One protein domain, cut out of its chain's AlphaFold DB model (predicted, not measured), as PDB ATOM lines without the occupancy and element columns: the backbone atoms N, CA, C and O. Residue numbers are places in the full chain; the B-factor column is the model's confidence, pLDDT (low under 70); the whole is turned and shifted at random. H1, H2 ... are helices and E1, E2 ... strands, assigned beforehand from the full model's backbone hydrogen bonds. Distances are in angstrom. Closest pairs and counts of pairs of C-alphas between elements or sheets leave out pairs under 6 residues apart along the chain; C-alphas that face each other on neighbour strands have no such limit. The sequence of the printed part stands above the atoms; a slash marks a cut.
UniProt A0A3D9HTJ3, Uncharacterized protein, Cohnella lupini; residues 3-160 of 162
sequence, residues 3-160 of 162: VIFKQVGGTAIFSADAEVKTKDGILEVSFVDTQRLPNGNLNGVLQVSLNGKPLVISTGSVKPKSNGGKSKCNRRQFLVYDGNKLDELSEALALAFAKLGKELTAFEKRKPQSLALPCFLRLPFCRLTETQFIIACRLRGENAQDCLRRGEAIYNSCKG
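Overview. This is residues 3 to 160 of the 162 residues of an uncharacterized protein of Cohnella lupini (UniProt A0A3D9HTJ3). A twisted sheet of six antiparallel strands forms a wall, with two long helices, H2 and H3, packed side by side over one face and the other face bare. H4 folds back beside H3, and short H1 sits at one end of the sheet. The printed part has 158 residues, with six named strands, E1 to E6, followed by four named helices, H1 to H4; the sheet's order is E1, E2, E3, E4, E5, E6. The class is mixed, helices and strands. The whole is compact, with a radius of gyration of the C-alphas of 15.8 A and spans of 46 by 32 by 23 A.

Along the chain. E1, residues 3 to 8, begins at C-alpha 3 (24.739, -23.018, 34.463). E2, residues 11 to 22, is 35.6 A long, and E3, residues 25 to 36, is 36.0 A. E4, residues 42 to 50, is followed by E5, residues 53 to 62, which bends by 58 degrees at residue 56. E6 is residues 74 to 80 and H1 residues 83 to 88. H2, residues 90 to 110, measures 30.3 A; H3, residues 118 to 139, measures 31.8 A. H4, residues 144 to 159, measures 22.1 A and ends at C-alpha 159 (10.201, -10.453, 37.232).

Arrangement. The six strands are a meander, each the antiparallel neighbour of the one before, with E1 and E6 as edge strands. Backbone pairs within hydrogen-bond range include N 6 and O 13 at 2.9 A for E1 and E2, N 16 and O 31 at 2.8 A for E2 and E3, N 30 and O 47 at 2.8 A for E3 and E4, N 46 and O 58 at 2.8 A for E4 and E5, and N 59 and O 77 at 2.9 A for E5 and E6. The sheet with H1, H2 and H3 makes two layers, helices on one face of a sheet. H2 is over E1, E2 and E3 at a height over the sheet of 8.5 A; its closest C-alphas to E2 are those of Ala 96 and Ala 18, 5.6 A apart. H3, on the same face as H2, is over E3, E4 and E5 at a height of 9.6 A, slantwise to the strands, at 37 degrees to E3 on the local plane. H2 and H3 are close but not clearly touching, the closest C-alphas, of Phe 97 and Gln 132, being 7.5 A apart. H3 and H4 form a helical hairpin and touch at a shallow tilt of 26 degrees, opposite ways; their closest C-alphas, of Glu 130 and Gly 151, are 4.9 A apart. H4 only grazes the sheet, with its residues 144 to 152. H1 and H3 only just touch, with 3 pairs of C-alphas within 8 A, made by residue 139 of H3 alone; the closest are those of Asp 87 and Leu 139, 5.8 A apart. In H1, H2 and H4 every O i to N i+4 pair is within hydrogen-bond range; in H3 16 of 18 are.

Size, cuts and confidence. The two C-alphas farthest apart, of Lys 23 and Gly 68, are 51.7 A apart. The printed part has no cut. The link from E5 to E6, 11 residues, is long. The mean pLDDT of the printed part is 79.3; residues 38 to 39, 64 to 75 and 112 to 121 are under 70.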
ATOM      1  N   VAL A   3      26.147 -23.337  34.709       79.06
ATOM      2  CA  VAL A   3      24.739 -23.018  34.463       79.06
ATOM      3  C   VAL A   3      24.237 -24.066  33.491       79.06
ATOM      4  O   VAL A   3      24.771 -24.223  32.393       79.06
ATOM      5  N   ILE A   4      23.233 -24.818  33.913       83.44
ATOM      6  CA  ILE A   4      22.700 -25.954  33.179       83.44
ATOM      7  C   ILE A   4      21.212 -25.720  32.977       83.44
ATOM      8  O   ILE A   4      20.456 -25.529  33.926       83.44
ATOM      9  N   PHE A   5      20.788 -25.805  31.724       82.19
ATOM     10  CA  PHE A   5      19.389 -25.963  31.374       82.19
ATOM     11  C   PHE A   5      19.189 -27.362  30.796       82.19
ATOM     12  O   PHE A   5      19.915 -27.772  29.887       82.19
ATOM     13  N   LYS A   6      18.203 -28.096  31.308       84.31
ATOM     14  CA  LYS A   6      17.806 -29.412  30.802       84.31
ATOM     15  C   LYS A   6      16.295 -29.492  30.688       84.31
ATOM     16  O   LYS A   6      15.574 -29.100  31.599       84.31
ATOM     17  N   GLN A   7      15.823 -30.074  29.593       81.31
ATOM     18  CA  GLN A   7      14.434 -30.482  29.453       81.31
ATOM     19  C   GLN A   7      14.364 -32.005  29.522       81.31
ATOM     20  O   GLN A   7      15.020 -32.698  28.749       81.31
ATOM     21  N   VAL A   8      13.583 -32.523  30.465       82.94
ATOM     22  CA  VAL A   8      13.368 -33.958  30.663       82.94
ATOM     23  C   VAL A   8      11.875 -34.219  30.525       82.94
ATOM     24  O   VAL A   8      11.082 -33.892  31.410       82.94
ATOM     25  N   GLY A   9      11.478 -34.747  29.365       84.44
ATOM     26  CA  GLY A   9      10.073 -34.906  28.999       84.44
ATOM     27  C   GLY A   9       9.311 -33.577  29.063       84.44
ATOM     28  O   GLY A   9       9.681 -32.594  28.419       84.44
ATOM     29  N   GLY A  10       8.250 -33.546  29.872       82.31
ATOM     30  CA  GLY A  10       7.430 -32.358  30.117       82.31
ATOM     31  C   GLY A  10       7.947 -31.431  31.221       82.31
ATOM     32  O   GLY A  10       7.174 -30.606  31.693       82.31
ATOM     33  N   THR A  11       9.194 -31.566  31.678       85.06
ATOM     34  CA  THR A  11       9.757 -30.751  32.767       85.06
ATOM     35  C   THR A  11      10.996 -30.004  32.291       85.06
ATOM     36  O   THR A  11      11.919 -30.606  31.747       85.06
ATOM     37  N   ALA A  12      11.032 -28.697  32.532       84.62
ATOM     38  CA  ALA A  12      12.221 -27.871  32.385       84.62
ATOM     39  C   ALA A  12      12.930 -27.749  33.740       84.62
ATOM     40  O   ALA A  12      12.289 -27.526  34.770       84.62
ATOM     41  N   ILE A  13      14.248 -27.905  33.730       86.25
ATOM     42  CA  ILE A  13      15.123 -27.803  34.894       86.25
ATOM     43  C   ILE A  13      16.204 -26.784  34.564       86.25
ATOM     44  O   ILE A  13      16.890 -26.890  33.545       86.25
ATOM     45  N   PHE A  14      16.359 -25.812  35.445       85.00
ATOM     46  CA  PHE A  14      17.431 -24.843  35.424       85.00
ATOM     47  C   PHE A  14      18.239 -25.002  36.703       85.00
ATOM     48  O   PHE A  14      17.673 -24.985  37.790       85.00
ATOM     49  N   SER A  15      19.552 -25.146  36.598       87.62
ATOM     50  CA  SER A  15      20.427 -25.184  37.762       87.62
ATOM     51  C   SER A  15      21.652 -24.315  37.550       87.62
ATOM     52  O   SER A  15      22.192 -24.258  36.447       87.62
ATOM     53  N   ALA A  16      22.095 -23.649  38.607       86.38
ATOM     54  CA  ALA A  16      23.308 -22.856  38.607       86.38
ATOM     55  C   ALA A  16      24.072 -23.061  39.917       86.38
ATOM     56  O   ALA A  16      23.479 -23.001  40.993       86.38
ATOM     57  N   ASP A  17      25.378 -23.282  39.828       90.31
ATOM     58  CA  ASP A  17      26.262 -23.433  40.981       90.31
ATOM     59  C   ASP A  17      27.484 -22.516  40.880       90.31
ATOM     60  O   ASP A  17      28.050 -22.289  39.803       90.31
ATOM     61  N   ALA A  18      27.914 -21.992  42.022       89.19
ATOM     62  CA  ALA A  18      29.245 -21.440  42.168       89.19
ATOM     63  C   ALA A  18      29.868 -21.807  43.498       89.19
ATOM     64  O   ALA A  18      29.200 -21.952  44.516       89.19
ATOM     65  N   GLU A  19      31.191 -21.875  43.458       92.00
ATOM     66  CA  GLU A  19      32.008 -22.238  44.596       92.00
ATOM     67  C   GLU A  19      33.126 -21.211  44.777       92.00
ATOM     68  O   GLU A  19      33.711 -20.669  43.818       92.00
ATOM     69  N   VAL A  20      33.418 -20.918  46.037       92.25
ATOM     70  CA  VAL A  20      34.503 -20.041  46.459       92.25
ATOM     71  C   VAL A  20      35.229 -20.715  47.613       92.25
ATOM     72  O   VAL A  20      34.638 -21.039  48.637       92.25
ATOM     73  N   LYS A  21      36.537 -20.909  47.445       91.56
ATOM     74  CA  LYS A  21      37.404 -21.367  48.527       91.56
ATOM     75  C   LYS A  21      37.627 -20.217  49.509       91.56
ATOM     76  O   LYS A  21      38.058 -19.139  49.107       91.56
ATOM     77  N   THR A  22      37.346 -20.461  50.779       89.62
ATOM     78  CA  THR A  22      37.547 -19.546  51.905       89.62
ATOM     79  C   THR A  22      38.557 -20.148  52.883       89.62
ATOM     80  O   THR A  22      39.032 -21.271  52.694       89.62
ATOM     81  N   LYS A  23      38.912 -19.404  53.937       88.00
ATOM     82  CA  LYS A  23      39.762 -19.931  55.020       88.00
ATOM     83  C   LYS A  23      39.086 -21.081  55.777       88.00
ATOM     84  O   LYS A  23      39.772 -21.984  56.236       88.00
ATOM     85  N   ASP A  24      37.757 -21.061  55.844       85.38
ATOM     86  CA  ASP A  24      36.948 -22.030  56.590       85.38
ATOM     87  C   ASP A  24      36.506 -23.236  55.749       85.38
ATOM     88  O   ASP A  24      35.870 -24.157  56.264       85.38
ATOM     89  N   GLY A  25      36.823 -23.241  54.450       91.50
ATOM     90  CA  GLY A  25      36.538 -24.349  53.546       91.50
ATOM     91  C   GLY A  25      35.960 -23.910  52.207       91.50
ATOM     92  O   GLY A  25      36.405 -22.927  51.619       91.50
ATOM     93  N   ILE A  26      35.005 -24.671  51.678       92.50
ATOM     94  CA  ILE A  26      34.368 -24.399  50.387       92.50
ATOM     95  C   ILE A  26      32.984 -23.815  50.646       92.50
ATOM     96  O   ILE A  26      32.113 -24.480  51.205       92.50
ATOM     97  N   LEU A  27      32.808 -22.555  50.254       91.88
ATOM     98  CA  LEU A  27      31.509 -21.903  50.200       91.88
ATOM     99  C   LEU A  27      30.855 -22.224  48.857       91.88
ATOM    100  O   LEU A  27      31.420 -21.935  47.803       91.88
ATOM    101  N   GLU A  28      29.651 -22.763  48.910       92.12
ATOM    102  CA  GLU A  28      28.867 -23.197  47.765       92.12
ATOM    103  C   GLU A  28      27.581 -22.378  47.715       92.12
ATOM    104  O   GLU A  28      26.882 -22.216  48.718       92.12
ATOM    105  N   VAL A  29      27.245 -21.872  46.537       89.06
ATOM    106  CA  VAL A  29      25.945 -21.276  46.243       89.06
ATOM    107  C   VAL A  29      25.337 -22.099  45.127       89.06
ATOM    108  O   VAL A  29      25.832 -22.088  44.002       89.06
ATOM    109  N   SER A  30      24.270 -22.819  45.445       89.88
ATOM    110  CA  SER A  30      23.543 -23.664  44.505       89.88
ATOM    111  C   SER A  30      22.126 -23.149  44.316       89.88
ATOM    112  O   SER A  30      21.469 -22.662  45.238       89.88
ATOM    113  N   PHE A  31      21.663 -23.236  43.083       87.00
ATOM    114  CA  PHE A  31      20.360 -22.783  42.660       87.00
ATOM    115  C   PHE A  31      19.749 -23.831  41.741       87.00
ATOM    116  O   PHE A  31      20.386 -24.245  40.775       87.00
ATOM    117  N   VAL A  32      18.515 -24.244  42.014       88.19
ATOM    118  CA  VAL A  32      17.758 -25.162  41.158       88.19
ATOM    119  C   VAL A  32      16.326 -24.661  41.041       88.19
ATOM    120  O   VAL A  32      15.654 -24.471  42.050       88.19
ATOM    121  N   ASP A  33      15.850 -24.490  39.814       85.88
ATOM    122  CA  ASP A  33      14.468 -24.182  39.466       85.88
ATOM    123  C   ASP A  33      13.910 -25.263  38.534       85.88
ATOM    124  O   ASP A  33      14.571 -25.741  37.612       85.88
ATOM    125  N   THR A  34      12.665 -25.652  38.769       85.44
ATOM    126  CA  THR A  34      11.977 -26.717  38.038       85.44
ATOM    127  C   THR A  34      10.573 -26.272  37.672       85.44
ATOM    128  O   THR A  34       9.843 -25.747  38.512       85.44
ATOM    129  N   GLN A  35      10.173 -26.487  36.422       83.19
ATOM    130  CA  GLN A  35       8.831 -26.169  35.946       83.19
ATOM    131  C   GLN A  35       8.284 -27.306  35.095       83.19
ATOM    132  O   GLN A  35       8.909 -27.740  34.128       83.19
ATOM    133  N   ARG A  36       7.065 -27.751  35.407       81.25
ATOM    134  CA  ARG A  36       6.309 -28.632  34.511       81.25
ATOM    135  C   ARG A  36       5.715 -27.803  33.369       81.25
ATOM    136  O   ARG A  36       5.045 -26.810  33.615       81.25
ATOM    137  N   LEU A  37       5.941 -28.198  32.128       76.19
ATOM    138  CA  LEU A  37       5.462 -27.512  30.933       76.19
ATOM    139  C   LEU A  37       4.025 -27.946  30.576       76.19
ATOM    140  O   LEU A  37       3.632 -29.074  30.887       76.19
ATOM    141  N   PRO A  38       3.227 -27.075  29.930       64.94
ATOM    142  CA  PRO A  38       3.567 -25.700  29.547       64.94
ATOM    143  C   PRO A  38       3.432 -24.671  30.688       64.94
ATOM    144  O   PRO A  38       4.162 -23.691  30.689       64.94
ATOM    145  N   ASN A  39       2.556 -24.892  31.679       69.81
ATOM    146  CA  ASN A  39       2.170 -23.873  32.681       69.81
ATOM    147  C   ASN A  39       2.102 -24.408  34.126       69.81
ATOM    148  O   ASN A  39       1.304 -23.950  34.948       69.81
ATOM    149  N   GLY A  40       2.888 -25.428  34.441       72.06
ATOM    150  CA  GLY A  40       3.010 -25.964  35.790       72.06
ATOM    151  C   GLY A  40       3.742 -25.013  36.732       72.06
ATOM    152  O   GLY A  40       4.340 -24.023  36.312       72.06
ATOM    153  N   ASN A  41       3.682 -25.325  38.026       77.81
ATOM    154  CA  ASN A  41       4.342 -24.528  39.055       77.81
ATOM    155  C   ASN A  41       5.857 -24.512  38.836       77.81
ATOM    156  O   ASN A  41       6.458 -25.555  38.570       77.81
ATOM    157  N   LEU A  42       6.446 -23.328  38.982       78.69
ATOM    158  CA  LEU A  42       7.879 -23.133  39.089       78.69
ATOM    159  C   LEU A  42       8.286 -23.290  40.554       78.69
ATOM    160  O   LEU A  42       8.025 -22.400  41.371       78.69
ATOM    161  N   ASN A  43       8.942 -24.399  40.867       84.25
ATOM    162  CA  ASN A  43       9.507 -24.669  42.181       84.25
ATOM    163  C   ASN A  43      11.015 -24.492  42.128       84.25
ATOM    164  O   ASN A  43      11.655 -25.104  41.275       84.25
ATOM    165  N   GLY A  44      11.579 -23.764  43.081       84.69
ATOM    166  CA  GLY A  44      13.022 -23.716  43.210       84.69
ATOM    167  C   GLY A  44      13.533 -23.514  44.606       84.69
ATOM    168  O   GLY A  44      12.815 -23.133  45.533       84.69
ATOM    169  N   VAL A  45      14.816 -23.808  44.699       87.75
ATOM    170  CA  VAL A  45      15.610 -23.835  45.910       87.75
ATOM    171  C   VAL A  45      16.919 -23.128  45.602       87.75
ATOM    172  O   VAL A  45      17.601 -23.457  44.632       87.75
ATOM    173  N   LEU A  46      17.257 -22.150  46.430       87.12
ATOM    174  CA  LEU A  46      18.589 -21.586  46.530       87.12
ATOM    175  C   LEU A  46      19.161 -22.006  47.876       87.12
ATOM    176  O   LEU A  46      18.538 -21.785  48.914       87.12
ATOM    177  N   GLN A  47      20.345 -22.596  47.853       90.94
ATOM    178  CA  GLN A  47      21.062 -23.002  49.046       90.94
ATOM    179  C   GLN A  47      22.462 -22.398  49.043       90.94
ATOM    180  O   GLN A  47      23.182 -22.462  48.048       90.94
ATOM    181  N   VAL A  48      22.843 -21.842  50.187       89.62
ATOM    182  CA  VAL A  48      24.219 -21.464  50.500       89.62
ATOM    183  C   VAL A  48      24.734 -22.457  51.529       89.62
ATOM    184  O   VAL A  48      24.123 -22.584  52.591       89.62
ATOM    185  N   SER A  49      25.837 -23.143  51.240       92.88
ATOM    186  CA  SER A  49      26.479 -24.091  52.155       92.88
ATOM    187  C   SER A  49      27.958 -23.791  52.356       92.88
ATOM    188  O   SER A  49      28.630 -23.291  51.462       92.88
ATOM    189  N   LEU A  50      28.477 -24.118  53.538       92.31
ATOM    190  CA  LEU A  50      29.909 -24.171  53.821       92.31
ATOM    191  C   LEU A  50      30.285 -25.622  54.123       92.31
ATOM    192  O   LEU A  50      29.768 -26.202  55.079       92.31
ATOM    193  N   ASN A  51      31.172 -26.212  53.321       91.06
ATOM    194  CA  ASN A  51      31.564 -27.627  53.427       91.06
ATOM    195  C   ASN A  51      30.342 -28.570  53.455       91.06
ATOM    196  O   ASN A  51      30.252 -29.463  54.301       91.06
ATOM    197  N   GLY A  52      29.346 -28.308  52.602       87.94
ATOM    198  CA  GLY A  52      28.083 -29.050  52.554       87.94
ATOM    199  C   GLY A  52      27.087 -28.757  53.688       87.94
ATOM    200  O   GLY A  52      25.961 -29.250  53.642       87.94
ATOM    201  N   LYS A  53      27.435 -27.941  54.694       90.88
ATOM    202  CA  LYS A  53      26.504 -27.542  55.766       90.88
ATOM    203  C   LYS A  53      25.706 -26.301  55.356       90.88
ATOM    204  O   LYS A  53      26.327 -25.296  55.016       90.88
ATOM    205  N   PRO A  54      24.362 -26.323  55.390       89.19
ATOM    206  CA  PRO A  54      23.548 -25.194  54.952       89.19
ATOM    207  C   PRO A  54      23.676 -24.002  55.909       89.19
ATOM    208  O   PRO A  54      23.508 -24.139  57.117       89.19
ATOM    209  N   LEU A  55      23.925 -22.823  55.345       87.56
ATOM    210  CA  LEU A  55      23.893 -21.527  56.027       87.56
ATOM    211  C   LEU A  55      22.590 -20.781  55.722       87.56
ATOM    212  O   LEU A  55      21.986 -20.184  56.613       87.56
ATOM    213  N   VAL A  56      22.139 -20.850  54.465       85.88
ATOM    214  CA  VAL A  56      20.883 -20.253  53.994       85.88
ATOM    215  C   VAL A  56      20.160 -21.240  53.096       85.88
ATOM    216  O   VAL A  56      20.770 -21.825  52.202       85.88
ATOM    217  N   ILE A  57      18.850 -21.371  53.292       85.50
ATOM    218  CA  ILE A  57      17.956 -22.056  52.357       85.50
ATOM    219  C   ILE A  57      16.794 -21.122  52.031       85.50
ATOM    220  O   ILE A  57      16.033 -20.719  52.908       85.50
ATOM    221  N   SER A  58      16.646 -20.800  50.751       82.94
ATOM    222  CA  SER A  58      15.521 -20.050  50.203       82.94
ATOM    223  C   SER A  58      14.736 -20.966  49.275       82.94
ATOM    224  O   SER A  58      15.276 -21.474  48.294       82.94
ATOM    225  N   THR A  59      13.466 -21.210  49.582       85.19
ATOM    226  CA  THR A  59      12.579 -22.016  48.738       85.19
ATOM    227  C   THR A  59      11.423 -21.175  48.227       85.19
ATOM    228  O   THR A  59      10.923 -20.275  48.907       85.19
ATOM    229  N   GLY A  60      10.986 -21.460  47.004       78.88
ATOM    230  CA  GLY A  60       9.916 -20.722  46.352       78.88
ATOM    231  C   GLY A  60       9.096 -21.596  45.417       78.88
ATOM    232  O   GLY A  60       9.644 -22.326  44.599       78.88
ATOM    233  N   SER A  61       7.773 -21.469  45.492       77.31
ATOM    234  CA  SER A  61       6.836 -22.012  44.507       77.31
ATOM    235  C   SER A  61       5.991 -20.880  43.943       77.31
ATOM    236  O   SER A  61       5.341 -20.150  44.697       77.31
ATOM    237  N   VAL A  62       5.975 -20.758  42.617       74.00
ATOM    238  CA  VAL A  62       5.209 -19.747  41.883       74.00
ATOM    239  C   VAL A  62       4.402 -20.430  40.788       74.00
ATOM    240  O   VAL A  62       4.948 -21.184  39.988       74.00
ATOM    241  N   LYS A  63       3.102 -20.139  40.717       71.19
ATOM    242  CA  LYS A  63       2.290 -20.522  39.557       71.19
ATOM    243  C   LYS A  63       2.448 -19.455  38.460       71.19
ATOM    244  O   LYS A  63       2.104 -18.300  38.734       71.19
ATOM    245  N   PRO A  64       2.942 -19.798  37.256       60.34
ATOM    246  CA  PRO A  64       3.014 -18.857  36.140       60.34
ATOM    247  C   PRO A  64       1.620 -18.317  35.810       60.34
ATOM    248  O   PRO A  64       0.623 -19.037  35.938       60.34
ATOM    249  N   LYS A  65       1.524 -17.052  35.391       57.09
ATOM    250  CA  LYS A  65       0.242 -16.485  34.951       57.09
ATOM    251  C   LYS A  65      -0.227 -17.207  33.684       57.09
ATOM    252  O   LYS A  65       0.440 -17.152  32.660       57.09
ATOM    253  N   SER A  66      -1.406 -17.825  33.729       52.09
ATOM    254  CA  SER A  66      -2.187 -18.088  32.516       52.09
ATOM    255  C   SER A  66      -2.980 -16.828  32.162       52.09
ATOM    256  O   SER A  66      -3.461 -16.146  33.073       52.09
ATOM    257  N   ASN A  67      -3.116 -16.523  30.867       47.84
ATOM    258  CA  ASN A  67      -3.849 -15.365  30.334       47.84
ATOM    259  C   ASN A  67      -5.107 -15.028  31.166       47.84
ATOM    260  O   ASN A  67      -6.044 -15.819  31.229       47.84
ATOM    261  N   GLY A  68      -5.102 -13.862  31.825       49.19
ATOM    262  CA  GLY A  68      -6.274 -13.268  32.489       49.19
ATOM    263  C   GLY A  68      -6.472 -13.536  33.992       49.19
ATOM    264  O   GLY A  68      -7.343 -12.916  34.597       49.19
ATOM    265  N   GLY A  69      -5.682 -14.399  34.640       46.72
ATOM    266  CA  GLY A  69      -5.871 -14.732  36.063       46.72
ATOM    267  C   GLY A  69      -4.911 -14.017  37.025       46.72
ATOM    268  O   GLY A  69      -3.699 -14.005  36.808       46.72
ATOM    269  N   LYS A  70      -5.420 -13.486  38.151       50.97
ATOM    270  CA  LYS A  70      -4.586 -13.057  39.297       50.97
ATOM    271  C   LYS A  70      -3.721 -14.242  39.766       50.97
ATOM    272  O   LYS A  70      -4.265 -15.282  40.139       50.97
ATOM    273  N   SER A  71      -2.391 -14.095  39.773       51.03
ATOM    274  CA  SER A  71      -1.470 -15.104  40.324       51.03
ATOM    275  C   SER A  71      -1.767 -15.294  41.814       51.03
ATOM    276  O   SER A  71      -1.630 -14.339  42.576       51.03
ATOM    277  N   LYS A  72      -2.215 -16.484  42.232       53.91
ATOM    278  CA  LYS A  72      -2.815 -16.667  43.568       53.91
ATOM    279  C   LYS A  72      -1.992 -17.429  44.609       53.91
ATOM    280  O   LYS A  72      -2.499 -17.608  45.704       53.91
ATOM    281  N   CYS A  73      -0.744 -17.819  44.354       52.66
ATOM    282  CA  CYS A  73       0.120 -18.335  45.425       52.66
ATOM    283  C   CYS A  73       1.602 -18.196  45.064       52.66
ATOM    284  O   CYS A  73       2.097 -18.924  44.204       52.66
ATOM    285  N   ASN A  74       2.296 -17.289  45.755       63.34
ATOM    286  CA  ASN A  74       3.743 -17.354  45.931       63.34
ATOM    287  C   ASN A  74       3.974 -17.909  47.335       63.34
ATOM    288  O   ASN A  74       3.742 -17.205  48.314       63.34
ATOM    289  N   ARG A  75       4.391 -19.170  47.450       69.81
ATOM    290  CA  ARG A  75       4.845 -19.708  48.738       69.81
ATOM    291  C   ARG A  75       6.355 -19.563  48.775       69.81
ATOM    292  O   ARG A  75       7.022 -20.152  47.929       69.81
ATOM    293  N   ARG A  76       6.870 -18.770  49.714       72.81
ATOM    294  CA  ARG A  76       8.308 -18.594  49.935       72.81
ATOM    295  C   ARG A  76       8.674 -18.917  51.363       72.81
ATOM    296  O   ARG A  76       7.900 -18.637  52.276       72.81
ATOM    297  N   GLN A  77       9.847 -19.497  51.540       79.69
ATOM    298  CA  GLN A  77      10.456 -19.691  52.844       79.69
ATOM    299  C   GLN A  77      11.920 -19.294  52.752       79.69
ATOM    300  O   GLN A  77      12.579 -19.576  51.756       79.69
ATOM    301  N   PHE A  78      12.408 -18.636  53.796       81.00
ATOM    302  CA  PHE A  78      13.799 -18.236  53.917       81.00
ATOM    303  C   PHE A  78      14.279 -18.637  55.305       81.00
ATOM    304  O   PHE A  78      13.738 -18.172  56.309       81.00
ATOM    305  N   LEU A  79      15.251 -19.537  55.354       82.62
ATOM    306  CA  LEU A  79      15.835 -20.065  56.578       82.62
ATOM    307  C   LEU A  79      17.303 -19.657  56.629       82.62
ATOM    308  O   LEU A  79      18.034 -19.846  55.659       82.62
ATOM    309  N   VAL A  80      17.713 -19.106  57.769       82.75
ATOM    310  CA  VAL A  80      19.101 -18.752  58.078       82.75
ATOM    311  C   VAL A  80      19.513 -19.571  59.289       82.75
ATOM    312  O   VAL A  80      18.879 -19.458  60.335       82.75
ATOM    313  N   TYR A  81      20.537 -20.406  59.133       80.50
ATOM    314  CA  TYR A  81      20.990 -21.325  60.180       80.50
ATOM    315  C   TYR A  81      22.101 -20.728  61.045       80.50
ATOM    316  O   TYR A  81      22.124 -20.975  62.245       80.50
ATOM    317  N   ASP A  82      22.984 -19.917  60.458       80.44
ATOM    318  CA  ASP A  82      24.092 -19.276  61.171       80.44
ATOM    319  C   ASP A  82      24.343 -17.867  60.613       80.44
ATOM    320  O   ASP A  82      24.987 -17.688  59.579       80.44
ATOM    321  N   GLY A  83      23.761 -16.861  61.273       76.00
ATOM    322  CA  GLY A  83      23.871 -15.460  60.855       76.00
ATOM    323  C   GLY A  83      25.282 -14.896  61.012       76.00
ATOM    324  O   GLY A  83      25.768 -14.227  60.106       76.00
ATOM    325  N   ASN A  84      25.965 -15.238  62.107       81.19
ATOM    326  CA  ASN A  84      27.313 -14.746  62.387       81.19
ATOM    327  C   ASN A  84      28.306 -15.278  61.351       81.19
ATOM    328  O   ASN A  84      29.144 -14.537  60.838       81.19
ATOM    329  N   LYS A  85      28.174 -16.556  60.973       81.69
ATOM    330  CA  LYS A  85      29.043 -17.133  59.947       81.69
ATOM    331  C   LYS A  85      28.802 -16.529  58.564       81.69
ATOM    332  O   LYS A  85      29.730 -16.453  57.765       81.69
ATOM    333  N   LEU A  86      27.585 -16.067  58.269       80.31
ATOM    334  CA  LEU A  86      27.306 -15.340  57.028       80.31
ATOM    335  C   LEU A  86      27.980 -13.965  56.991       80.31
ATOM    336  O   LEU A  86      28.453 -13.577  55.923       80.31
ATOM    337  N   ASP A  87      28.059 -13.262  58.124       78.94
ATOM    338  CA  ASP A  87      28.769 -11.979  58.224       78.94
ATOM    339  C   ASP A  87      30.263 -12.156  57.931       78.94
ATOM    340  O   ASP A  87      30.824 -11.451  57.085       78.94
ATOM    341  N   GLU A  88      30.886 -13.169  58.540       85.06
ATOM    342  CA  GLU A  88      32.289 -13.529  58.289       85.06
ATOM    343  C   GLU A  88      32.554 -13.892  56.820       85.06
ATOM    344  O   GLU A  88      33.631 -13.631  56.285       85.06
ATOM    345  N   LEU A  89      31.566 -14.489  56.148       85.75
ATOM    346  CA  LEU A  89      31.671 -14.959  54.766       85.75
ATOM    347  C   LEU A  89      31.145 -13.950  53.740       85.75
ATOM    348  O   LEU A  89      31.059 -14.283  52.558       85.75
ATOM    349  N   SER A  90      30.809 -12.726  54.148       83.00
ATOM    350  CA  SER A  90      30.169 -11.711  53.301       83.00
ATOM    351  C   SER A  90      30.922 -11.421  51.993       83.00
ATOM    352  O   SER A  90      30.312 -11.393  50.920       83.00
ATOM    353  N   GLU A  91      32.251 -11.296  52.035       83.81
ATOM    354  CA  GLU A  91      33.081 -11.111  50.834       83.81
ATOM    355  C   GLU A  91      33.074 -12.347  49.926       83.81
ATOM    356  O   GLU A  91      32.915 -12.242  48.705       83.81
ATOM    357  N   ALA A  92      33.206 -13.538  50.515       86.00
ATOM    358  CA  ALA A  92      33.181 -14.798  49.778       86.00
ATOM    359  C   ALA A  92      31.815 -15.035  49.117       86.00
ATOM    360  O   ALA A  92      31.749 -15.499  47.975       86.00
ATOM    361  N   LEU A  93      30.732 -14.652  49.796       84.06
ATOM    362  CA  LEU A  93      29.374 -14.663  49.270       84.06
ATOM    363  C   LEU A  93      29.240 -13.715  48.087       84.06
ATOM    364  O   LEU A  93      28.764 -14.133  47.033       84.06
ATOM    365  N   ALA A  94      29.702 -12.469  48.219       83.12
ATOM    366  CA  ALA A  94      29.680 -11.500  47.128       83.12
ATOM    367  C   ALA A  94      30.439 -12.020  45.895       83.12
ATOM    368  O   ALA A  94      29.945 -11.911  44.770       83.12
ATOM    369  N   LEU A  95      31.591 -12.664  46.096       86.31
ATOM    370  CA  LEU A  95      32.364 -13.314  45.034       86.31
ATOM    371  C   LEU A  95      31.606 -14.474  44.379       86.31
ATOM    372  O   LEU A  95      31.569 -14.547  43.149       86.31
ATOM    373  N   ALA A  96      30.991 -15.364  45.163       86.50
ATOM    374  CA  ALA A  96      30.220 -16.503  44.653       86.50
ATOM    375  C   ALA A  96      29.016 -16.030  43.824       86.50
ATOM    376  O   ALA A  96      28.753 -16.519  42.724       86.50
ATOM    377  N   PHE A  97      28.333 -15.003  44.314       84.12
ATOM    378  CA  PHE A  97      27.206 -14.375  43.649       84.12
ATOM    379  C   PHE A  97      27.595 -13.617  42.375       84.12
ATOM    380  O   PHE A  97      26.895 -13.725  41.369       84.12
ATOM    381  N   ALA A  98      28.719 -12.899  42.374       83.19
ATOM    382  CA  ALA A  98      29.237 -12.232  41.179       83.19
ATOM    383  C   ALA A  98      29.637 -13.245  40.096       83.19
ATOM    384  O   ALA A  98      29.353 -13.051  38.912       83.19
ATOM    385  N   LYS A  99      30.262 -14.350  40.510       86.12
ATOM    386  CA  LYS A  99      30.585 -15.509  39.672       86.12
ATOM    387  C   LYS A  99      29.333 -16.096  39.010       86.12
ATOM    388  O   LYS A  99      29.302 -16.204  37.787       86.12
ATOM    389  N   LEU A 100      28.286 -16.379  39.790       82.25
ATOM    390  CA  LEU A 100      26.987 -16.818  39.262       82.25
ATOM    391  C   LEU A 100      26.392 -15.798  38.293       82.25
ATOM    392  O   LEU A 100      25.991 -16.163  37.195       82.25
ATOM    393  N   GLY A 101      26.375 -14.514  38.658       80.50
ATOM    394  CA  GLY A 101      25.825 -13.454  37.810       80.50
ATOM    395  C   GLY A 101      26.486 -13.383  36.428       80.50
ATOM    396  O   GLY A 101      25.792 -13.216  35.421       80.50
ATOM    397  N   LYS A 102      27.812 -13.571  36.356       84.56
ATOM    398  CA  LYS A 102      28.559 -13.629  35.088       84.56
ATOM    399  C   LYS A 102      28.150 -14.826  34.232       84.56
ATOM    400  O   LYS A 102      27.836 -14.635  33.058       84.56
ATOM    401  N   GLU A 103      28.113 -16.024  34.813       83.38
ATOM    402  CA  GLU A 103      27.732 -17.250  34.095       83.38
ATOM    403  C   GLU A 103      26.289 -17.198  33.602       83.38
ATOM    404  O   GLU A 103      25.999 -17.515  32.450       83.38
ATOM    405  N   LEU A 104      25.378 -16.718  34.446       77.62
ATOM    406  CA  LEU A 104      23.979 -16.562  34.091       77.62
ATOM    407  C   LEU A 104      23.812 -15.565  32.929       77.62
ATOM    408  O   LEU A 104      23.126 -15.858  31.950       77.62
ATOM    409  N   THR A 105      24.505 -14.422  32.977       79.94
ATOM    410  CA  THR A 105      24.506 -13.437  31.877       79.94
ATOM    411  C   THR A 105      25.086 -14.028  30.589       79.94
ATOM    412  O   THR A 105      24.581 -13.771  29.494       79.94
ATOM    413  N   ALA A 106      26.149 -14.830  30.691       83.62
ATOM    414  CA  ALA A 106      26.745 -15.507  29.544       83.62
ATOM    415  C   ALA A 106      25.787 -16.546  28.940       83.62
ATOM    416  O   ALA A 106      25.640 -16.598  27.718       83.62
ATOM    417  N   PHE A 107      25.096 -17.318  29.782       82.06
ATOM    418  CA  PHE A 107      24.055 -18.252  29.361       82.06
ATOM    419  C   PHE A 107      22.921 -17.524  28.636       82.06
ATOM    420  O   PHE A 107      22.529 -17.934  27.546       82.06
ATOM    421  N   GLU A 108      22.436 -16.404  29.177       76.88
ATOM    422  CA  GLU A 108      21.380 -15.617  28.541       76.88
ATOM    423  C   GLU A 108      21.767 -15.120  27.142       76.88
ATOM    424  O   GLU A 108      20.940 -15.165  26.233       76.88
ATOM    425  N   LYS A 109      23.020 -14.704  26.939       81.19
ATOM    426  CA  LYS A 109      23.518 -14.292  25.617       81.19
ATOM    427  C   LYS A 109      23.641 -15.455  24.629       81.19
ATOM    428  O   LYS A 109      23.572 -15.231  23.426       81.19
ATOM    429  N   ARG A 110      23.862 -16.676  25.124       80.25
ATOM    430  CA  ARG A 110      24.106 -17.882  24.311       80.25
ATOM    431  C   ARG A 110      22.866 -18.758  24.118       80.25
ATOM    432  O   ARG A 110      22.936 -19.725  23.363       80.25
ATOM    433  N   LYS A 111      21.752 -18.471  24.802       73.56
ATOM    434  CA  LYS A 111      20.572 -19.346  24.798       73.56
ATOM    435  C   LYS A 111      19.959 -19.465  23.387       73.56
ATOM    436  O   LYS A 111      19.730 -18.442  22.739       73.56
ATOM    437  N   PRO A 112      19.653 -20.688  22.916       67.25
ATOM    438  CA  PRO A 112      18.870 -20.906  21.701       67.25
ATOM    439  C   PRO A 112      17.552 -20.117  21.706       67.25
ATOM    440  O   PRO A 112      16.849 -20.102  22.714       67.25
ATOM    441  N   GLN A 113      17.166 -19.521  20.573       61.75
ATOM    442  CA  GLN A 113      15.888 -18.794  20.444       61.75
ATOM    443  C   GLN A 113      14.657 -19.676  20.731       61.75
ATOM    444  O   GLN A 113      13.622 -19.169  21.153       61.75
ATOM    445  N   SER A 114      14.780 -20.999  20.573       53.97
ATOM    446  CA  SER A 114      13.743 -21.980  20.917       53.97
ATOM    447  C   SER A 114      13.464 -22.097  22.423       53.97
ATOM    448  O   SER A 114      12.420 -22.617  22.807       53.97
ATOM    449  N   LEU A 115      14.337 -21.568  23.291       58.81
ATOM    450  CA  LEU A 115      14.151 -21.496  24.747       58.81
ATOM    451  C   LEU A 115      13.366 -20.252  25.177       58.81
ATOM    452  O   LEU A 115      13.645 -19.656  26.220       58.81
ATOM    453  N   ALA A 116      12.368 -19.863  24.384       52.25
ATOM    454  CA  ALA A 116      11.492 -18.718  24.615       52.25
ATOM    455  C   ALA A 116      10.511 -18.936  25.789       52.25
ATOM    456  O   ALA A 116       9.315 -18.685  25.682       52.25
ATOM    457  N   LEU A 117      11.020 -19.367  26.942       58.66
ATOM    458  CA  LEU A 117      10.361 -19.254  28.236       58.66
ATOM    459  C   LEU A 117      11.015 -18.086  28.990       58.66
ATOM    460  O   LEU A 117      11.823 -18.312  29.897       58.66
ATOM    461  N   PRO A 118      10.711 -16.823  28.625       58.47
ATOM    462  CA  PRO A 118      11.325 -15.655  29.252       58.47
ATOM    463  C   PRO A 118      11.121 -15.663  30.768       58.47
ATOM    464  O   PRO A 118      12.045 -15.329  31.501       58.47
ATOM    465  N   CYS A 119       9.967 -16.140  31.251       66.31
ATOM    466  CA  CYS A 119       9.704 -16.307  32.679       66.31
ATOM    467  C   CYS A 119      10.596 -17.380  33.313       66.31
ATOM    468  O   CYS A 119      11.148 -17.150  34.383       66.31
ATOM    469  N   PHE A 120      10.770 -18.533  32.664       67.31
ATOM    470  CA  PHE A 120      11.502 -19.656  33.256       67.31
ATOM    471  C   PHE A 120      12.981 -19.349  33.475       67.31
ATOM    472  O   PHE A 120      13.560 -19.844  34.429       67.31
ATOM    473  N   LEU A 121      13.583 -18.513  32.627       67.94
ATOM    474  CA  LEU A 121      14.956 -18.059  32.833       67.94
ATOM    475  C   LEU A 121      15.021 -16.839  33.744       67.94
ATOM    476  O   LEU A 121      15.852 -16.812  34.639       67.94
ATOM    477  N   ARG A 122      14.134 -15.851  33.578       73.88
ATOM    478  CA  ARG A 122      14.169 -14.596  34.345       73.88
ATOM    479  C   ARG A 122      13.851 -14.778  35.827       73.88
ATOM    480  O   ARG A 122      14.481 -14.137  36.662       73.88
ATOM    481  N   LEU A 123      12.888 -15.637  36.163       75.31
ATOM    482  CA  LEU A 123      12.489 -15.885  37.552       75.31
ATOM    483  C   LEU A 123      13.677 -16.380  38.408       75.31
ATOM    484  O   LEU A 123      13.882 -15.789  39.471       75.31
ATOM    485  N   PRO A 124      14.517 -17.324  37.937       70.94
ATOM    486  CA  PRO A 124      15.808 -17.646  38.538       70.94
ATOM    487  C   PRO A 124      16.700 -16.461  38.899       70.94
ATOM    488  O   PRO A 124      17.100 -16.320  40.055       70.94
ATOM    489  N   PHE A 125      16.983 -15.578  37.936       75.06
ATOM    490  CA  PHE A 125      17.811 -14.394  38.181       75.06
ATOM    491  C   PHE A 125      17.203 -13.518  39.270       75.06
ATOM    492  O   PHE A 125      17.900 -13.085  40.183       75.06
ATOM    493  N   CYS A 126      15.890 -13.303  39.211       79.75
ATOM    494  CA  CYS A 126      15.199 -12.478  40.188       79.75
ATOM    495  C   CYS A 126      15.248 -13.066  41.599       79.75
ATOM    496  O   CYS A 126      15.381 -12.303  42.553       79.75
ATOM    497  N   ARG A 127      15.191 -14.397  41.750       77.50
ATOM    498  CA  ARG A 127      15.366 -15.063  43.055       77.50
ATOM    499  C   ARG A 127      16.785 -14.925  43.584       77.50
ATOM    500  O   ARG A 127      16.975 -14.754  44.787       77.50
ATOM    501  N   LEU A 128      17.776 -14.995  42.700       77.56
ATOM    502  CA  LEU A 128      19.174 -14.811  43.070       77.56
ATOM    503  C   LEU A 128      19.425 -13.376  43.557       77.56
ATOM    504  O   LEU A 128      19.983 -13.196  44.636       77.56
ATOM    505  N   THR A 129      18.931 -12.365  42.835       81.56
ATOM    506  CA  THR A 129      19.011 -10.955  43.254       81.56
ATOM    507  C   THR A 129      18.237 -10.685  44.546       81.56
ATOM    508  O   THR A 129      18.739 -10.003  45.436       81.56
ATOM    509  N   GLU A 130      17.033 -11.245  44.685       84.06
ATOM    510  CA  GLU A 130      16.248 -11.179  45.924       84.06
ATOM    511  C   GLU A 130      17.031 -11.757  47.107       84.06
ATOM    512  O   GLU A 130      17.132 -11.125  48.155       84.06
ATOM    513  N   THR A 131      17.625 -12.937  46.933       78.06
ATOM    514  CA  THR A 131      18.355 -13.621  48.005       78.06
ATOM    515  C   THR A 131      19.620 -12.865  48.392       78.06
ATOM    516  O   THR A 131      19.866 -12.674  49.581       78.06
ATOM    517  N   GLN A 132      20.383 -12.366  47.416       80.31
ATOM    518  CA  GLN A 132      21.522 -11.478  47.669       80.31
ATOM    519  C   GLN A 132      21.116 -10.269  48.506       80.31
ATOM    520  O   GLN A 132      21.798  -9.926  49.471       80.31
ATOM    521  N   PHE A 133      19.994  -9.639  48.151       85.56
ATOM    522  CA  PHE A 133      19.489  -8.489  48.879       85.56
ATOM    523  C   PHE A 133      19.081  -8.852  50.307       85.56
ATOM    524  O   PHE A 133      19.476  -8.154  51.237       85.56
ATOM    525  N   ILE A 134      18.315  -9.931  50.497       81.06
ATOM    526  CA  ILE A 134      17.869 -10.363  51.829       81.06
ATOM    527  C   ILE A 134      19.081 -10.662  52.708       81.06
ATOM    528  O   ILE A 134      19.120 -10.187  53.838       81.06
ATOM    529  N   ILE A 135      20.084 -11.378  52.186       80.00
ATOM    530  CA  ILE A 135      21.332 -11.643  52.907       80.00
ATOM    531  C   ILE A 135      21.979 -10.313  53.291       80.00
ATOM    532  O   ILE A 135      22.089 -10.032  54.477       80.00
ATOM    533  N   ALA A 136      22.300  -9.443  52.330       82.62
ATOM    534  CA  ALA A 136      22.961  -8.165  52.606       82.62
ATOM    535  C   ALA A 136      22.187  -7.273  53.595       82.62
ATOM    536  O   ALA A 136      22.792  -6.596  54.420       82.62
ATOM    537  N   CYS A 137      20.856  -7.278  53.531       84.69
ATOM    538  CA  CYS A 137      19.984  -6.570  54.463       84.69
ATOM    539  C   CYS A 137      20.100  -7.137  55.888       84.69
ATOM    540  O   CYS A 137      20.254  -6.381  56.846       84.69
ATOM    541  N   ARG A 138      20.114  -8.470  56.033       80.50
ATOM    542  CA  ARG A 138      20.313  -9.140  57.325       80.50
ATOM    543  C   ARG A 138      21.701  -8.878  57.910       80.50
ATOM    544  O   ARG A 138      21.772  -8.610  59.104       80.50
ATOM    545  N   LEU A 139      22.750  -8.868  57.082       76.88
ATOM    546  CA  LEU A 139      24.123  -8.548  57.514       76.88
ATOM    547  C   LEU A 139      24.262  -7.097  58.015       76.88
ATOM    548  O   LEU A 139      25.130  -6.777  58.817       76.88
ATOM    549  N   ARG A 140      23.381  -6.185  57.583       82.00
ATOM    550  CA  ARG A 140      23.331  -4.799  58.090       82.00
ATOM    551  C   ARG A 140      22.590  -4.662  59.424       82.00
ATOM    552  O   ARG A 140      22.401  -3.544  59.894       82.00
ATOM    553  N   GLY A 141      22.132  -5.768  60.012       78.12
ATOM    554  CA  GLY A 141      21.355  -5.770  61.250       78.12
ATOM    555  C   GLY A 141      19.892  -5.345  61.079       78.12
ATOM    556  O   GLY A 141      19.205  -5.119  62.074       78.12
ATOM    557  N   GLU A 142      19.381  -5.241  59.845       84.56
ATOM    558  CA  GLU A 142      17.979  -4.882  59.607       84.56
ATOM    559  C   GLU A 142      17.017  -6.021  60.017       84.56
ATOM    560  O   GLU A 142      17.354  -7.216  60.027       84.56
ATOM    561  N   ASN A 143      15.772  -5.657  60.342       84.38
ATOM    562  CA  ASN A 143      14.733  -6.606  60.738       84.38
ATOM    563  C   ASN A 143      14.432  -7.615  59.611       84.38
ATOM    564  O   ASN A 143      14.284  -7.250  58.445       84.38
ATOM    565  N   ALA A 144      14.287  -8.897  59.966       75.00
ATOM    566  CA  ALA A 144      14.051  -9.965  58.998       75.00
ATOM    567  C   ALA A 144      12.780  -9.762  58.161       75.00
ATOM    568  O   ALA A 144      12.803 -10.007  56.957       75.00
ATOM    569  N   GLN A 145      11.689  -9.288  58.764       77.94
ATOM    570  CA  GLN A 145      10.431  -9.044  58.057       77.94
ATOM    571  C   GLN A 145      10.567  -7.902  57.045       77.94
ATOM    572  O   GLN A 145      10.066  -8.014  55.927       77.94
ATOM    573  N   ASP A 146      11.296  -6.839  57.392       83.44
ATOM    574  CA  ASP A 146      11.555  -5.732  56.469       83.44
ATOM    575  C   ASP A 146      12.466  -6.143  55.315       83.44
ATOM    576  O   ASP A 146      12.173  -5.819  54.160       83.44
ATOM    577  N   CYS A 147      13.514  -6.924  55.591       83.25
ATOM    578  CA  CYS A 147      14.375  -7.486  54.555       83.25
ATOM    579  C   CYS A 147      13.592  -8.369  53.580       83.25
ATOM    580  O   CYS A 147      13.759  -8.237  52.369       83.25
ATOM    581  N   LEU A 148      12.701  -9.226  54.092       79.88
ATOM    582  CA  LEU A 148      11.843 -10.077  53.269       79.88
ATOM    583  C   LEU A 148      10.867  -9.252  52.424       79.88
ATOM    584  O   LEU A 148      10.762  -9.480  51.222       79.88
ATOM    585  N   ARG A 149      10.209  -8.245  53.011       82.19
ATOM    586  CA  ARG A 149       9.274  -7.361  52.296       82.19
ATOM    587  C   ARG A 149       9.962  -6.581  51.173       82.19
ATOM    588  O   ARG A 149       9.441  -6.496  50.061       82.19
ATOM    589  N   ARG A 150      11.141  -6.013  51.441       85.69
ATOM    590  CA  ARG A 150      11.944  -5.278  50.445       85.69
ATOM    591  C   ARG A 150      12.511  -6.218  49.376       85.69
ATOM    592  O   ARG A 150      12.475  -5.877  48.195       85.69
ATOM    593  N   GLY A 151      12.964  -7.407  49.770       84.75
ATOM    594  CA  GLY A 151      13.395  -8.463  48.854       84.75
ATOM    595  C   GLY A 151      12.276  -8.896  47.906       84.75
ATOM    596  O   GLY A 151      12.485  -8.968  46.696       84.75
ATOM    597  N   GLU A 152      11.055  -9.064  48.416       82.25
ATOM    598  CA  GLU A 152       9.892  -9.388  47.593       82.25
ATOM    599  C   GLU A 152       9.559  -8.264  46.598       82.25
ATOM    600  O   GLU A 152       9.219  -8.543  45.444       82.25
ATOM    601  N   ALA A 153       9.701  -6.995  46.994       83.06
ATOM    602  CA  ALA A 153       9.539  -5.862  46.083       83.06
ATOM    603  C   ALA A 153      10.583  -5.881  44.950       83.06
ATOM    604  O   ALA A 153      10.221  -5.704  43.784       83.06
ATOM    605  N   ILE A 154      11.851  -6.176  45.267       85.62
ATOM    606  CA  ILE A 154      12.932  -6.342  44.279       85.62
ATOM    607  C   ILE A 154      12.623  -7.499  43.335       85.62
ATOM    608  O   ILE A 154      12.711  -7.338  42.119       85.62
ATOM    609  N   TYR A 155      12.196  -8.643  43.870       83.50
ATOM    610  CA  TYR A 155      11.789  -9.780  43.057       83.50
ATOM    611  C   TYR A 155      10.645  -9.414  42.108       83.50
ATOM    612  O   TYR A 155      10.697  -9.733  40.921       83.50
ATOM    613  N   ASN A 156       9.600  -8.758  42.622       80.31
ATOM    614  CA  ASN A 156       8.416  -8.402  41.844       80.31
ATOM    615  C   ASN A 156       8.742  -7.381  40.747       80.31
ATOM    616  O   ASN A 156       8.252  -7.526  39.627       80.31
ATOM    617  N   SER A 157       9.615  -6.415  41.041       83.00
ATOM    618  CA  SER A 157      10.159  -5.482  40.051       83.00
ATOM    619  C   SER A 157      10.990  -6.215  38.993       83.00
ATOM    620  O   SER A 157      10.749  -6.058  37.796       83.00
ATOM    621  N   CYS A 158      11.897  -7.095  39.424       82.88
ATOM    622  CA  CYS A 158      12.757  -7.859  38.532       82.88
ATOM    623  C   CYS A 158      11.956  -8.770  37.601       82.88
ATOM    624  O   CYS A 158      12.221  -8.768  36.400       82.88
ATOM    625  N   LYS A 159      10.962  -9.527  38.090       77.50
ATOM    626  CA  LYS A 159      10.201 -10.453  37.232       77.50
ATOM    627  C   LYS A 159       9.264  -9.731  36.256       77.50
ATOM    628  O   LYS A 159       8.965 -10.273  35.199       77.50
ATOM    629  N   GLY A 160       8.786  -8.532  36.593       75.50
ATOM    630  CA  GLY A 160       7.777  -7.823  35.805       75.50
ATOM    631  C   GLY A 160       6.503  -8.652  35.584       75.50
ATOM    632  O   GLY A 160       5.879  -9.129  36.534       75.50
TER     633      GLY A 160